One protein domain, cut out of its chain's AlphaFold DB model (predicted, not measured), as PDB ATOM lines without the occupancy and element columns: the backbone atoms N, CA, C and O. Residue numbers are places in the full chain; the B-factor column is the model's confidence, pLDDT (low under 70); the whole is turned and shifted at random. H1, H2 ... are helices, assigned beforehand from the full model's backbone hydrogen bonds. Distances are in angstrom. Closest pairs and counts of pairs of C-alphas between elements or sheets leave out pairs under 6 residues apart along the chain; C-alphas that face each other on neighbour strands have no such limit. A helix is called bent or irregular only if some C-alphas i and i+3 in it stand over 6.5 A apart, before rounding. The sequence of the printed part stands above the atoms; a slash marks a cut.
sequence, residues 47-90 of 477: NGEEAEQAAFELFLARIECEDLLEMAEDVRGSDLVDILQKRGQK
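AT A GLANCE: This is residues 47 to 90 of the 477 residues of the protein "uncharacterized protein LOC110090661" of Pogona vitticeps (central bearded dragon) (UniProt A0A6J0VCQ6). One long straight helix, H1, makes the length of the model, and a short helix, H2, is set steeply across the side of its last part, where the chain folds back after H1. Residues 47 to 64, of which 48 to 64 belong to H1, stick out as a free arm. The printed part has 44 residues with two named helices, H1 then H2, and no named strand; the class is all helix. It is only just loose, close to extended, with a radius of gyration of the C-alphas of 13.9 A, and the C-alphas span 45 by 19 by 13 A, a rod in outline.

HOW THE PARTS SIT: H1, residues 48 to 74, comes first, and its residues 48 to 64 stand free together with Asn 47. A tight link of 5 residues joins it to H2, residues 80 to 90. H1 touches H2 with its residues 68 to 72 alone. Their closest C-alphas are those of Ala 72 and Leu 80, 6.8 A apart. Their lines stand at a steep tilt of 64 degrees, and they run opposite ways. In both H1 and H2 every O i to N i+4 pair is within hydrogen-bond range.

IN THESE COORDINATES: H1 begins at Gly 48, with its C-alpha at (-4.508, -4.147, -25.371), and ends at Asp 74, with its C-alpha at (0.736, -6.436, -64.265), a length of 39.3 A. H2 runs from Leu 80, C-alpha at (8.493, -12.726, -57.884), to Lys 90, C-alpha at (12.163, 1.504, -53.785), a length of 15.3 A. Neither helix is bent.

THE WHOLE: The two C-alphas farthest apart are those of Asn 47 and Gly 77, 45.0 A. The printed part has no cut. The mean pLDDT of the printed part is 86.6, and residues 76 to 78 and residue 90 are under 70.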
ATOM      1  N   ASN A  47      -1.133  -7.169 -23.427       89.94
ATOM      2  CA  ASN A  47      -1.982  -6.020 -23.124       89.94
ATOM      3  C   ASN A  47      -2.760  -5.569 -24.388       89.94
ATOM      4  O   ASN A  47      -2.584  -6.138 -25.465       89.94
ATOM      5  N   GLY A  48      -3.669  -4.597 -24.250       91.00
ATOM      6  CA  GLY A  48      -4.508  -4.147 -25.371       91.00
ATOM      7  C   GLY A  48      -3.697  -3.572 -26.534       91.00
ATOM      8  O   GLY A  48      -3.906  -3.977 -27.670       91.00
ATOM      9  N   GLU A  49      -2.731  -2.708 -26.228       93.31
ATOM     10  CA  GLU A  49      -1.868  -2.016 -27.193       93.31
ATOM     11  C   GLU A  49      -0.913  -2.997 -27.897       93.31
ATOM     12  O   GLU A  49      -0.734  -2.926 -29.106       93.31
ATOM     13  N   GLU A  50      -0.358  -3.974 -27.170       90.38
ATOM     14  CA  GLU A  50       0.456  -5.057 -27.749       90.38
ATOM     15  C   GLU A  50      -0.345  -5.932 -28.724       90.38
ATOM     16  O   GLU A  50       0.162  -6.313 -29.778       90.38
ATOM     17  N   ALA A  51      -1.591  -6.272 -28.375       89.94
ATOM     18  CA  ALA A  51      -2.464  -7.077 -29.226       89.94
ATOM     19  C   ALA A  51      -2.956  -6.296 -30.454       89.94
ATOM     20  O   ALA A  51      -3.069  -6.864 -31.537       89.94
ATOM     21  N   GLU A  52      -3.227  -5.001 -30.284       93.19
ATOM     22  CA  GLU A  52      -3.608  -4.087 -31.359       93.19
ATOM     23  C   GLU A  52      -2.445  -3.873 -32.337       93.19
ATOM     24  O   GLU A  52      -2.631  -4.083 -33.534       93.19
ATOM     25  N   GLN A  53      -1.228  -3.588 -31.852       94.25
ATOM     26  CA  GLN A  53      -0.043  -3.456 -32.707       94.25
ATOM     27  C   GLN A  53       0.238  -4.748 -33.483       94.25
ATOM     28  O   GLN A  53       0.387  -4.698 -34.700       94.25
ATOM     29  N   ALA A  54       0.248  -5.913 -32.824       91.44
ATOM     30  CA  ALA A  54       0.488  -7.186 -33.507       91.44
ATOM     31  C   ALA A  54      -0.578  -7.489 -34.579       91.44
ATOM     32  O   ALA A  54      -0.254  -8.010 -35.645       91.44
ATOM     33  N   ALA A  55      -1.843  -7.127 -34.338       92.88
ATOM     34  CA  ALA A  55      -2.898  -7.237 -35.344       92.88
ATOM     35  C   ALA A  55      -2.705  -6.252 -36.514       92.88
ATOM     36  O   ALA A  55      -2.959  -6.627 -37.660       92.88
ATOM     37  N   PHE A  56      -2.226  -5.030 -36.254       96.38
ATOM     38  CA  PHE A  56      -1.891  -4.058 -37.297       96.38
ATOM     39  C   PHE A  56      -0.693  -4.497 -38.149       96.38
ATOM     40  O   PHE A  56      -0.798  -4.436 -39.370       96.38
ATOM     41  N   GLU A  57       0.396  -5.000 -37.561       95.25
ATOM     42  CA  GLU A  57       1.551  -5.504 -38.326       95.25
ATOM     43  C   GLU A  57       1.162  -6.694 -39.220       95.25
ATOM     44  O   GLU A  57       1.509  -6.730 -40.400       95.25
ATOM     45  N   LEU A  58       0.368  -7.641 -38.702       94.25
ATOM     46  CA  LEU A  58      -0.147  -8.769 -39.491       94.25
ATOM     47  C   LEU A  58      -1.106  -8.321 -40.607       94.25
ATOM     48  O   LEU A  58      -1.134  -8.931 -41.677       94.25
ATOM     49  N   PHE A  59      -1.876  -7.251 -40.389       97.19
ATOM     50  CA  PHE A  59      -2.709  -6.645 -41.426       97.19
ATOM     51  C   PHE A  59      -1.861  -5.947 -42.501       97.19
ATOM     52  O   PHE A  59      -2.086  -6.181 -43.686       97.19
ATOM     53  N   LEU A  60      -0.855  -5.155 -42.116       97.00
ATOM     54  CA  LEU A  60       0.064  -4.503 -43.055       97.00
ATOM     55  C   LEU A  60       0.839  -5.531 -43.887       97.00
ATOM     56  O   LEU A  60       0.880  -5.409 -45.107       97.00
ATOM     57  N   ALA A  61       1.357  -6.593 -43.262       94.44
ATOM     58  CA  ALA A  61       2.029  -7.693 -43.956       94.44
ATOM     59  C   ALA A  61       1.112  -8.424 -44.957       94.44
ATOM     60  O   ALA A  61       1.590  -8.924 -45.976       94.44
ATOM     61  N   ARG A  62      -0.205  -8.463 -44.706       95.94
ATOM     62  CA  ARG A  62      -1.186  -8.977 -45.670       95.94
ATOM     63  C   ARG A  62      -1.381  -8.023 -46.852       95.94
ATOM     64  O   ARG A  62      -1.324  -8.493 -47.983       95.94
ATOM     65  N   ILE A  63      -1.599  -6.727 -46.612       96.69
ATOM     66  CA  ILE A  63      -1.774  -5.736 -47.691       96.69
ATOM     67  C   ILE A  63      -0.516  -5.669 -48.570       96.69
ATOM     68  O   ILE A  63      -0.613  -5.719 -49.788       96.69
ATOM     69  N   GLU A  64       0.669  -5.691 -47.958       94.06
ATOM     70  CA  GLU A  64       1.965  -5.795 -48.642       94.06
ATOM     71  C   GLU A  64       2.021  -7.001 -49.603       94.06
ATOM     72  O   GLU A  64       2.496  -6.871 -50.732       94.06
ATOM     73  N   CYS A  65       1.490  -8.162 -49.195       92.88
ATOM     74  CA  CYS A  65       1.384  -9.347 -50.052       92.88
ATOM     75  C   CYS A  65       0.328  -9.203 -51.163       92.88
ATOM     76  O   CYS A  65       0.568  -9.663 -52.278       92.88
ATOM     77  N   GLU A  66      -0.818  -8.574 -50.891       93.62
ATOM     78  CA  GLU A  66      -1.867  -8.323 -51.894       93.62
ATOM     79  C   GLU A  66      -1.363  -7.356 -52.986       93.62
ATOM     80  O   GLU A  66      -1.437  -7.677 -54.172       93.62
ATOM     81  N   ASP A  67      -0.709  -6.256 -52.603       91.50
ATOM     82  CA  ASP A  67      -0.053  -5.322 -53.528       91.50
ATOM     83  C   ASP A  67       1.117  -5.979 -54.310       91.50
ATOM     84  O   ASP A  67       1.444  -5.584 -55.432       91.50
ATOM     85  N   LEU A  68       1.837  -6.944 -53.713       90.69
ATOM     86  CA  LEU A  68       2.903  -7.699 -54.397       90.69
ATOM     87  C   LEU A  68       2.342  -8.622 -55.484       90.69
ATOM     88  O   LEU A  68       2.984  -8.784 -56.525       90.69
ATOM     89  N   LEU A  69       1.156  -9.194 -55.261       88.62
ATOM     90  CA  LEU A  69       0.443 -10.001 -56.250       88.62
ATOM     91  C   LEU A  69      -0.098  -9.132 -57.395       88.62
ATOM     92  O   LEU A  69       0.091  -9.504 -58.550       88.62
ATOM     93  N   GLU A  70      -0.657  -7.947 -57.113       88.88
ATOM     94  CA  GLU A  70      -1.097  -7.005 -58.161       88.88
ATOM     95  C   GLU A  70       0.067  -6.628 -59.103       88.88
ATOM     96  O   GLU A  70      -0.048  -6.754 -60.326       88.88
ATOM     97  N   MET A  71       1.243  -6.291 -58.554       85.50
ATOM     98  CA  MET A  71       2.439  -6.028 -59.370       85.50
ATOM     99  C   MET A  71       2.931  -7.251 -60.169       85.50
ATOM    100  O   MET A  71       3.573  -7.075 -61.207       85.50
ATOM    101  N   ALA A  72       2.647  -8.478 -59.722       84.44
ATOM    102  CA  ALA A  72       2.998  -9.702 -60.446       84.44
ATOM    103  C   ALA A  72       2.029 -10.017 -61.600       84.44
ATOM    104  O   ALA A  72       2.453 -10.564 -62.621       84.44
ATOM    105  N   GLU A  73       0.752  -9.644 -61.480       80.94
ATOM    106  CA  GLU A  73      -0.225  -9.765 -62.569       80.94
ATOM    107  C   GLU A  73       0.019  -8.739 -63.688       80.94
ATOM    108  O   GLU A  73      -0.074  -9.083 -64.875       80.94
ATOM    109  N   ASP A  74       0.382  -7.504 -63.322       73.12
ATOM    110  CA  ASP A  74       0.736  -6.436 -64.265       73.12
ATOM    111  C   ASP A  74       2.028  -6.762 -65.037       73.12
ATOM    112  O   ASP A  74       2.076  -6.674 -66.271       73.12
ATOM    113  N   VAL A  75       3.088  -7.193 -64.340       72.12
ATOM    114  CA  VAL A  75       4.390  -7.510 -64.953       72.12
ATOM    115  C   VAL A  75       4.443  -8.976 -65.395       72.12
ATOM    116  O   VAL A  75       5.224  -9.789 -64.901       72.12
ATOM    117  N   ARG A  76       3.608  -9.308 -66.389       62.50
ATOM    118  CA  ARG A  76       3.483 -10.650 -66.991       62.50
ATOM    119  C   ARG A  76       4.836 -11.263 -67.379       62.50
ATOM    120  O   ARG A  76       5.334 -11.038 -68.482       62.50
ATOM    121  N   GLY A  77       5.372 -12.109 -66.499       64.81
ATOM    122  CA  GLY A  77       6.593 -12.886 -66.727       64.81
ATOM    123  C   GLY A  77       7.866 -12.368 -66.049       64.81
ATOM    124  O   GLY A  77       8.934 -12.877 -66.382       64.81
ATOM    125  N   SER A  78       7.804 -11.409 -65.116       69.56
ATOM    126  CA  SER A  78       8.916 -11.215 -64.167       69.56
ATOM    127  C   SER A  78       8.873 -12.240 -63.037       69.56
ATOM    128  O   SER A  78       7.791 -12.637 -62.607       69.56
ATOM    129  N   ASP A  79      10.040 -12.613 -62.515       82.44
ATOM    130  CA  ASP A  79      10.142 -13.412 -61.292       82.44
ATOM    131  C   ASP A  79       9.575 -12.626 -60.092       82.44
ATOM    132  O   ASP A  79       9.778 -11.414 -59.977       82.44
ATOM    133  N   LEU A  80       8.905 -13.308 -59.162       82.94
ATOM    134  CA  LEU A  80       8.493 -12.726 -57.884       82.94
ATOM    135  C   LEU A  80       9.707 -12.197 -57.097       82.94
ATOM    136  O   LEU A  80       9.603 -11.172 -56.423       82.94
ATOM    137  N   VAL A  81      10.875 -12.834 -57.241       83.62
ATOM    138  CA  VAL A  81      12.147 -12.374 -56.658       83.62
ATOM    139  C   VAL A  81      12.549 -10.993 -57.191       83.62
ATOM    140  O   VAL A  81      12.951 -10.133 -56.404       83.62
ATOM    141  N   ASP A  82      12.374 -10.728 -58.491       85.81
ATOM    142  CA  ASP A  82      12.639  -9.406 -59.078       85.81
ATOM    143  C   ASP A  82      11.691  -8.340 -58.511       85.81
ATOM    144  O   ASP A  82      12.093  -7.194 -58.304       85.81
ATOM    145  N   ILE A  83      10.418  -8.690 -58.301       85.69
ATOM    146  CA  ILE A  83       9.391  -7.778 -57.777       85.69
ATOM    147  C   ILE A  83       9.705  -7.424 -56.319       85.69
ATOM    148  O   ILE A  83       9.749  -6.243 -55.968       85.69
ATOM    149  N   LEU A  84      10.006  -8.433 -55.495       86.25
ATOM    150  CA  LEU A  84      10.447  -8.271 -54.108       86.25
ATOM    151  C   LEU A  84      11.712  -7.404 -54.020       86.25
ATOM    152  O   LEU A  84      11.760  -6.462 -53.228       86.25
ATOM    153  N   GLN A  85      12.715  -7.658 -54.870       86.06
ATOM    154  CA  GLN A  85      13.945  -6.865 -54.894       86.06
ATOM    155  C   GLN A  85      13.682  -5.407 -55.304       86.06
ATOM    156  O   GLN A  85      14.189  -4.493 -54.653       86.06
ATOM    157  N   LYS A  86      12.862  -5.166 -56.338       83.12
ATOM    158  CA  LYS A  86      12.485  -3.810 -56.779       83.12
ATOM    159  C   LYS A  86      11.715  -3.054 -55.697       83.12
ATOM    160  O   LYS A  86      12.009  -1.879 -55.476       83.12
ATOM    161  N   ARG A  87      10.777  -3.702 -54.990       82.81
ATOM    162  CA  ARG A  87      10.061  -3.072 -53.866       82.81
ATOM    163  C   ARG A  87      11.029  -2.747 -52.723       82.81
ATOM    164  O   ARG A  87      11.078  -1.599 -52.293       82.81
ATOM    165  N   GLY A  88      11.869  -3.696 -52.307       81.12
ATOM    166  CA  GLY A  88      12.886  -3.464 -51.273       81.12
ATOM    167  C   GLY A  88      13.845  -2.311 -51.606       81.12
ATOM    168  O   GLY A  88      14.164  -1.502 -50.738       81.12
ATOM    169  N   GLN A  89      14.245  -2.171 -52.875       78.38
ATOM    170  CA  GLN A  89      15.064  -1.045 -53.342       78.38
ATOM    171  C   GLN A  89      14.303   0.288 -53.392       78.38
ATOM    172  O   GLN A  89      14.893   1.319 -53.087       78.38
ATOM    173  N   LYS A  90      13.005   0.291 -53.733       66.81
ATOM    174  CA  LYS A  90      12.163   1.504 -53.785       66.81
ATOM    175  C   LYS A  90      12.036   2.195 -52.419       66.81
ATOM    176  O   LYS A  90      11.945   3.418 -52.375       66.81
TER     177      LYS A  90